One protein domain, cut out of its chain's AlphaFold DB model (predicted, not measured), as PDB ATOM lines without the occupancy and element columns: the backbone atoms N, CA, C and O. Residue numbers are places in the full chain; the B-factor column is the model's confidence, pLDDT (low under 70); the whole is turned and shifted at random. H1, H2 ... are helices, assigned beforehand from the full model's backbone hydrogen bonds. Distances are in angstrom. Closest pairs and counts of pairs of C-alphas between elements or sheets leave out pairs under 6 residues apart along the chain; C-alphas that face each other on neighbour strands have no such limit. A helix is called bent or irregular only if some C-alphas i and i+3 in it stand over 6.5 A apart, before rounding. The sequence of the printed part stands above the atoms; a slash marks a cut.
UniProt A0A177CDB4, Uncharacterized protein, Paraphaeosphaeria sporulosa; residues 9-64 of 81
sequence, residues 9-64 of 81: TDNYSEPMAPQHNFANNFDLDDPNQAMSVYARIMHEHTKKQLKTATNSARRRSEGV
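This is residues 9 to 64 of the 81 residues of an uncharacterized protein of Paraphaeosphaeria sporulosa (UniProt A0A177CDB4). Picture a hook: one long, straight helix, H2, is the shank, and the stretch before it, with the short helix H1, is folded back beside the first part of H2. The far part of H2 sticks out, with residues 46 to 64 standing free. The printed part has 56 residues with two named helices, H1 then H2, and no named strand, and its class is all helix. It is extended, with a radius of gyration of the C-alphas of 15.8 A, and spans 54 by 21 by 17 A.

Start at Thr 9 and go along the backbone to H1, residues 18 to 25; on the way, residues 14 to 20, of which 18 to 20 belong to H1, stand free. H1 is only just irregular: the C-alphas of His 20 and Ala 23 are 6.8 A apart. A tight link of 5 residues then takes you to H2, residues 31 to 62. H1 and H2 are near each other, with 6 pairs of C-alphas within 10 A but no pair within 8 A. In H2 every O i to N i+4 pair is within hydrogen-bond range; in H1 2 of 4 are.

Find C-alpha 18 at (20.500, -21.097, 100.499); from there H1 runs 10.8 A to C-alpha 25. Next find C-alpha 31 at (26.916, -34.357, 97.014), where H2 begins; it runs 46.3 A to C-alpha 62 at (42.006, 5.252, 115.691).

The two C-alphas farthest apart, those of Asp 29 and Val 64, are 54.3 A from each other. The printed part has no cut. Look at the B-factor column for the model's confidence: the mean pLDDT of the printed part is 72.6, and residues 9 to 23 and 59 to 64 are under 70.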
ATOM      1  N   THR A   9      27.569  -9.682  95.372       50.22
ATOM      2  CA  THR A   9      28.980  -9.859  94.993       50.22
ATOM      3  C   THR A   9      29.008 -10.876  93.858       50.22
ATOM      4  O   THR A   9      28.174 -11.772  93.851       50.22
ATOM      5  N   ASP A  10      29.951 -10.752  92.923       56.53
ATOM      6  CA  ASP A  10      29.983 -11.403  91.597       56.53
ATOM      7  C   ASP A  10      29.719 -12.934  91.547       56.53
ATOM      8  O   ASP A  10      29.424 -13.466  90.482       56.53
ATOM      9  N   ASN A  11      29.746 -13.643  92.685       53.56
ATOM     10  CA  ASN A  11      29.397 -15.068  92.820       53.56
ATOM     11  C   ASN A  11      28.494 -15.411  94.027       53.56
ATOM     12  O   ASN A  11      28.286 -16.584  94.331       53.56
ATOM     13  N   TYR A  12      27.982 -14.416  94.749       50.50
ATOM     14  CA  TYR A  12      27.111 -14.605  95.907       50.50
ATOM     15  C   TYR A  12      26.090 -13.471  95.959       50.50
ATOM     16  O   TYR A  12      26.394 -12.350  96.370       50.50
ATOM     17  N   SER A  13      24.878 -13.793  95.527       51.56
ATOM     18  CA  SER A  13      23.677 -13.062  95.909       51.56
ATOM     19  C   SER A  13      23.114 -13.774  97.132       51.56
ATOM     20  O   SER A  13      23.032 -15.002  97.120       51.56
ATOM     21  N   GLU A  14      22.704 -13.044  98.163       52.34
ATOM     22  CA  GLU A  14      21.775 -13.589  99.155       52.34
ATOM     23  C   GLU A  14      20.352 -13.488  98.585       52.34
ATOM     24  O   GLU A  14      19.756 -12.410  98.656       52.34
ATOM     25  N   PRO A  15      19.746 -14.549  98.014       57.53
ATOM     26  CA  PRO A  15      18.307 -14.639  98.005       57.53
ATOM     27  C   PRO A  15      17.857 -15.379  99.262       57.53
ATOM     28  O   PRO A  15      18.562 -16.218  99.822       57.53
ATOM     29  N   MET A  16      16.632 -15.084  99.670       48.81
ATOM     30  CA  MET A  16      15.748 -16.006 100.376       48.81
ATOM     31  C   MET A  16      16.165 -17.487 100.211       48.81
ATOM     32  O   MET A  16      16.033 -18.051  99.130       48.81
ATOM     33  N   ALA A  17      16.661 -18.084 101.299       52.16
ATOM     34  CA  ALA A  17      17.069 -19.483 101.458       52.16
ATOM     35  C   ALA A  17      18.251 -19.984 100.573       52.16
ATOM     36  O   ALA A  17      18.107 -20.143  99.359       52.16
ATOM     37  N   PRO A  18      19.385 -20.412 101.183       54.38
ATOM     38  CA  PRO A  18      20.500 -21.097 100.499       54.38
ATOM     39  C   PRO A  18      20.075 -22.286  99.621       54.38
ATOM     40  O   PRO A  18      20.763 -22.647  98.672       54.38
ATOM     41  N   GLN A  19      18.918 -22.872  99.929       59.50
ATOM     42  CA  GLN A  19      18.325 -24.028  99.260       59.50
ATOM     43  C   GLN A  19      17.973 -23.757  97.789       59.50
ATOM     44  O   GLN A  19      18.104 -24.656  96.964       59.50
ATOM     45  N   HIS A  20      17.562 -22.534  97.436       54.78
ATOM     46  CA  HIS A  20      17.039 -22.240  96.094       54.78
ATOM     47  C   HIS A  20      18.149 -22.023  95.047       54.78
ATOM     48  O   HIS A  20      17.984 -22.347  93.872       54.78
ATOM     49  N   ASN A  21      19.318 -21.535  95.469       60.50
ATOM     50  CA  ASN A  21      20.460 -21.305  94.578       60.50
ATOM     51  C   ASN A  21      21.457 -22.464  94.533       60.50
ATOM     52  O   ASN A  21      22.315 -22.481  93.649       60.50
ATOM     53  N   PHE A  22      21.363 -23.422  95.457       67.75
ATOM     54  CA  PHE A  22      22.330 -24.511  95.553       67.75
ATOM     55  C   PHE A  22      22.318 -25.394  94.297       67.75
ATOM     56  O   PHE A  22      23.350 -25.574  93.662       67.75
ATOM     57  N   ALA A  23      21.135 -25.834  93.864       68.00
ATOM     58  CA  ALA A  23      20.960 -26.676  92.678       68.00
ATOM     59  C   ALA A  23      21.433 -26.029  91.359       68.00
ATOM     60  O   ALA A  23      21.690 -26.730  90.390       68.00
ATOM     61  N   ASN A  24      21.543 -24.697  91.314       70.38
ATOM     62  CA  ASN A  24      22.004 -23.968  90.130       70.38
ATOM     63  C   ASN A  24      23.531 -23.794  90.087       70.38
ATOM     64  O   ASN A  24      24.080 -23.507  89.028       70.38
ATOM     65  N   ASN A  25      24.212 -23.908  91.233       70.25
ATOM     66  CA  ASN A  25      25.635 -23.575  91.370       70.25
ATOM     67  C   ASN A  25      26.505 -24.767  91.787       70.25
ATOM     68  O   ASN A  25      27.730 -24.675  91.715       70.25
ATOM     69  N   PHE A  26      25.894 -25.858  92.243       76.00
ATOM     70  CA  PHE A  26      26.594 -27.041  92.714       76.00
ATOM     71  C   PHE A  26      26.074 -28.277  91.993       76.00
ATOM     72  O   PHE A  26      24.874 -28.405  91.748       76.00
ATOM     73  N   ASP A  27      26.997 -29.178  91.678       77.06
ATOM     74  CA  ASP A  27      26.679 -30.474  91.102       77.06
ATOM     75  C   ASP A  27      25.910 -31.323  92.126       77.06
ATOM     76  O   ASP A  27      26.378 -31.549  93.243       77.06
ATOM     77  N   LEU A  28      24.699 -31.747  91.768       78.50
ATOM     78  CA  LEU A  28      23.851 -32.573  92.628       78.50
ATOM     79  C   LEU A  28      24.174 -34.067  92.490       78.50
ATOM     80  O   LEU A  28      23.769 -34.842  93.358       78.50
ATOM     81  N   ASP A  29      24.905 -34.457  91.440       84.69
ATOM     82  CA  ASP A  29      25.315 -35.841  91.196       84.69
ATOM     83  C   ASP A  29      26.513 -36.249  92.078       84.69
ATOM     84  O   ASP A  29      26.682 -37.433  92.381       84.69
ATOM     85  N   ASP A  30      27.290 -35.279  92.582       82.06
ATOM     86  CA  ASP A  30      28.325 -35.485  93.604       82.06
ATOM     87  C   ASP A  30      28.080 -34.623  94.864       82.06
ATOM     88  O   ASP A  30      28.662 -33.542  95.042       82.06
ATOM     89  N   PRO A  31      27.255 -35.111  95.811       81.75
ATOM     90  CA  PRO A  31      26.916 -34.357  97.014       81.75
ATOM     91  C   PRO A  31      28.123 -34.101  97.929       81.75
ATOM     92  O   PRO A  31      28.159 -33.088  98.631       81.75
ATOM     93  N   ASN A  32      29.136 -34.977  97.927       84.75
ATOM     94  CA  ASN A  32      30.318 -34.813  98.781       84.75
ATOM     95  C   ASN A  32      31.197 -33.661  98.288       84.75
ATOM     96  O   ASN A  32      31.685 -32.846  99.087       84.75
ATOM     97  N   GLN A  33      31.379 -33.570  96.971       83.88
ATOM     98  CA  GLN A  33      32.095 -32.459  96.361       83.88
ATOM     99  C   GLN A  33      31.328 -31.146  96.563       83.88
ATOM    100  O   GLN A  33      31.918 -30.169  97.034       83.88
ATOM    101  N   ALA A  34      30.017 -31.135  96.308       82.38
ATOM    102  CA  ALA A  34      29.168 -29.958  96.486       82.38
ATOM    103  C   ALA A  34      29.239 -29.385  97.909       82.38
ATOM    104  O   ALA A  34      29.456 -28.184  98.090       82.38
ATOM    105  N   MET A  35      29.138 -30.241  98.933       84.06
ATOM    106  CA  MET A  35      29.263 -29.827 100.334       84.06
ATOM    107  C   MET A  35      30.642 -29.238 100.646       84.06
ATOM    108  O   MET A  35      30.736 -28.217 101.330       84.06
ATOM    109  N   SER A  36      31.709 -29.850 100.129       85.50
ATOM    110  CA  SER A  36      33.083 -29.388 100.353       85.50
ATOM    111  C   SER A  36      33.331 -28.010  99.729       85.50
ATOM    112  O   SER A  36      33.934 -27.135 100.358       85.50
ATOM    113  N   VAL A  37      32.836 -27.787  98.508       83.06
ATOM    114  CA  VAL A  37      32.937 -26.491  97.820       83.06
ATOM    115  C   VAL A  37      32.094 -25.440  98.543       83.06
ATOM    116  O   VAL A  37      32.588 -24.343  98.807       83.06
ATOM    117  N   TYR A  38      30.866 -25.780  98.941       84.44
ATOM    118  CA  TYR A  38      30.005 -24.879  99.703       84.44
ATOM    119  C   TYR A  38      30.648 -24.449 101.026       84.44
ATOM    120  O   TYR A  38      30.731 -23.253 101.313       84.44
ATOM    121  N   ALA A  39      31.174 -25.400 101.804       85.75
ATOM    122  CA  ALA A  39      31.851 -25.113 103.066       85.75
ATOM    123  C   ALA A  39      33.027 -24.143 102.872       85.75
ATOM    124  O   ALA A  39      33.196 -23.202 103.649       85.75
ATOM    125  N   ARG A  40      33.804 -24.322 101.797       83.88
ATOM    126  CA  ARG A  40      34.916 -23.431 101.441       83.88
ATOM    127  C   ARG A  40      34.444 -22.016 101.111       83.88
ATOM    128  O   ARG A  40      35.020 -21.053 101.616       83.88
ATOM    129  N   ILE A  41      33.407 -21.888 100.285       84.44
ATOM    130  CA  ILE A  41      32.846 -20.590  99.885       84.44
ATOM    131  C   ILE A  41      32.319 -19.843 101.114       84.44
ATOM    132  O   ILE A  41      32.654 -18.676 101.323       84.44
ATOM    133  N   MET A  42      31.565 -20.530 101.974       84.06
ATOM    134  CA  MET A  42      31.019 -19.939 103.196       84.06
ATOM    135  C   MET A  42      32.108 -19.551 104.200       84.06
ATOM    136  O   MET A  42      32.002 -18.507 104.853       84.06
ATOM    137  N   HIS A  43      33.175 -20.346 104.307       88.94
ATOM    138  CA  HIS A  43      34.329 -20.004 105.135       88.94
ATOM    139  C   HIS A  43      34.981 -18.693 104.673       88.94
ATOM    140  O   HIS A  43      35.169 -17.780 105.480       88.94
ATOM    141  N   GLU A  44      35.276 -18.562 103.378       86.25
ATOM    142  CA  GLU A  44      35.883 -17.344 102.826       86.25
ATOM    143  C   GLU A  44      34.956 -16.128 102.939       86.25
ATOM    144  O   GLU A  44      35.410 -15.026 103.261       86.25
ATOM    145  N   HIS A  45      33.648 -16.324 102.774       83.88
ATOM    146  CA  HIS A  45      32.659 -15.276 103.002       83.88
ATOM    147  C   HIS A  45      32.701 -14.764 104.449       83.88
ATOM    148  O   HIS A  45      32.872 -13.566 104.692       83.88
ATOM    149  N   THR A  46      32.623 -15.675 105.420       86.00
ATOM    150  CA  THR A  46      32.653 -15.341 106.853       86.00
ATOM    151  C   THR A  46      33.959 -14.648 107.225       86.00
ATOM    152  O   THR A  46      33.973 -13.647 107.939       86.00
ATOM    153  N   LYS A  47      35.079 -15.125 106.680       89.06
ATOM    154  CA  LYS A  47      36.399 -14.519 106.859       89.06
ATOM    155  C   LYS A  47      36.465 -13.096 106.300       89.06
ATOM    156  O   LYS A  47      37.042 -12.217 106.943       89.06
ATOM    157  N   LYS A  48      35.855 -12.837 105.139       82.75
ATOM    158  CA  LYS A  48      35.740 -11.485 104.566       82.75
ATOM    159  C   LYS A  48      34.884 -10.578 105.453       82.75
ATOM    160  O   LYS A  48      35.303  -9.448 105.719       82.75
ATOM    161  N   GLN A  49      33.738 -11.060 105.937       86.25
ATOM    162  CA  GLN A  49      32.894 -10.317 106.878       86.25
ATOM    163  C   GLN A  49      33.659  -9.972 108.161       86.25
ATOM    164  O   GLN A  49      33.703  -8.804 108.546       86.25
ATOM    165  N   LEU A  50      34.342 -10.953 108.763       89.81
ATOM    166  CA  LEU A  50      35.168 -10.759 109.954       89.81
ATOM    167  C   LEU A  50      36.241  -9.695 109.707       89.81
ATOM    168  O   LEU A  50      36.324  -8.722 110.448       89.81
ATOM    169  N   LYS A  51      37.022  -9.826 108.628       87.69
ATOM    170  CA  LYS A  51      38.067  -8.855 108.272       87.69
ATOM    171  C   LYS A  51      37.501  -7.444 108.098       87.69
ATOM    172  O   LYS A  51      38.124  -6.477 108.532       87.69
ATOM    173  N   THR A  52      36.330  -7.327 107.475       85.25
ATOM    174  CA  THR A  52      35.655  -6.044 107.239       85.25
ATOM    175  C   THR A  52      35.178  -5.431 108.553       85.25
ATOM    176  O   THR A  52      35.441  -4.256 108.811       85.25
ATOM    177  N   ALA A  53      34.560  -6.231 109.425       80.88
ATOM    178  CA  ALA A  53      34.135  -5.811 110.755       80.88
ATOM    179  C   ALA A  53      35.328  -5.391 111.631       80.88
ATOM    180  O   ALA A  53      35.299  -4.317 112.229       80.88
ATOM    181  N   THR A  54      36.412  -6.174 111.648       85.06
ATOM    182  CA  THR A  54      37.649  -5.844 112.373       85.06
ATOM    183  C   THR A  54      38.276  -4.551 111.859       85.06
ATOM    184  O   THR A  54      38.678  -3.704 112.656       85.06
ATOM    185  N   ASN A  55      38.342  -4.362 110.537       76.88
ATOM    186  CA  ASN A  55      38.852  -3.121 109.961       76.88
ATOM    187  C   ASN A  55      37.969  -1.920 110.343       76.88
ATOM    188  O   ASN A  55      38.493  -0.887 110.755       76.88
ATOM    189  N   SER A  56      36.644  -2.075 110.287       71.81
ATOM    190  CA  SER A  56      35.687  -1.045 110.707       71.81
ATOM    191  C   SER A  56      35.860  -0.662 112.184       71.81
ATOM    192  O   SER A  56      35.968   0.521 112.507       71.81
ATOM    193  N   ALA A  57      35.987  -1.647 113.080       72.25
ATOM    194  CA  ALA A  57      36.226  -1.412 114.504       72.25
ATOM    195  C   ALA A  57      37.546  -0.666 114.758       72.25
ATOM    196  O   ALA A  57      37.562   0.310 115.507       72.25
ATOM    197  N   ARG A  58      38.631  -1.060 114.076       70.88
ATOM    198  CA  ARG A  58      39.936  -0.392 114.195       70.88
ATOM    199  C   ARG A  58      39.879   1.078 113.767       70.88
ATOM    200  O   ARG A  58      40.444   1.935 114.442       70.88
ATOM    201  N   ARG A  59      39.160   1.396 112.686       65.31
ATOM    202  CA  ARG A  59      38.992   2.792 112.239       65.31
ATOM    203  C   ARG A  59      38.184   3.629 113.233       65.31
ATOM    204  O   ARG A  59      38.472   4.810 113.386       65.31
ATOM    205  N   ARG A  60      37.226   3.028 113.951       62.94
ATOM    206  CA  ARG A  60      36.494   3.712 115.034       62.94
ATOM    207  C   ARG A  60      37.380   4.011 116.245       62.94
ATOM    208  O   ARG A  60      37.181   5.043 116.871       62.94
ATOM    209  N   SER A  61      38.347   3.149 116.566       59.38
ATOM    210  CA  SER A  61      39.269   3.381 117.686       59.38
ATOM    211  C   SER A  61      40.412   4.344 117.354       59.38
ATOM    212  O   SER A  61      40.844   5.078 118.230       59.38
ATOM    213  N   GLU A  62      40.900   4.365 116.108       59.16
ATOM    214  CA  GLU A  62      42.006   5.252 115.691       59.16
ATOM    215  C   GLU A  62      41.543   6.680 115.331       59.16
ATOM    216  O   GLU A  62      42.362   7.590 115.285       59.16
ATOM    217  N   GLY A  63      40.241   6.896 115.097       53.97
ATOM    218  CA  GLY A  63      39.650   8.216 114.831       53.97
ATOM    219  C   GLY A  63      39.160   8.978 116.070       53.97
ATOM    220  O   GLY A  63      38.715  10.114 115.938       53.97
ATOM    221  N   VAL A  64      39.233   8.382 117.266       55.19
ATOM    222  CA  VAL A  64      38.979   9.088 118.531       55.19
ATOM    223  C   VAL A  64      40.290   9.721 118.991       55.19
ATOM    224  O   VAL A  64      41.064   9.144 119.751       55.19
TER     225      VAL A  64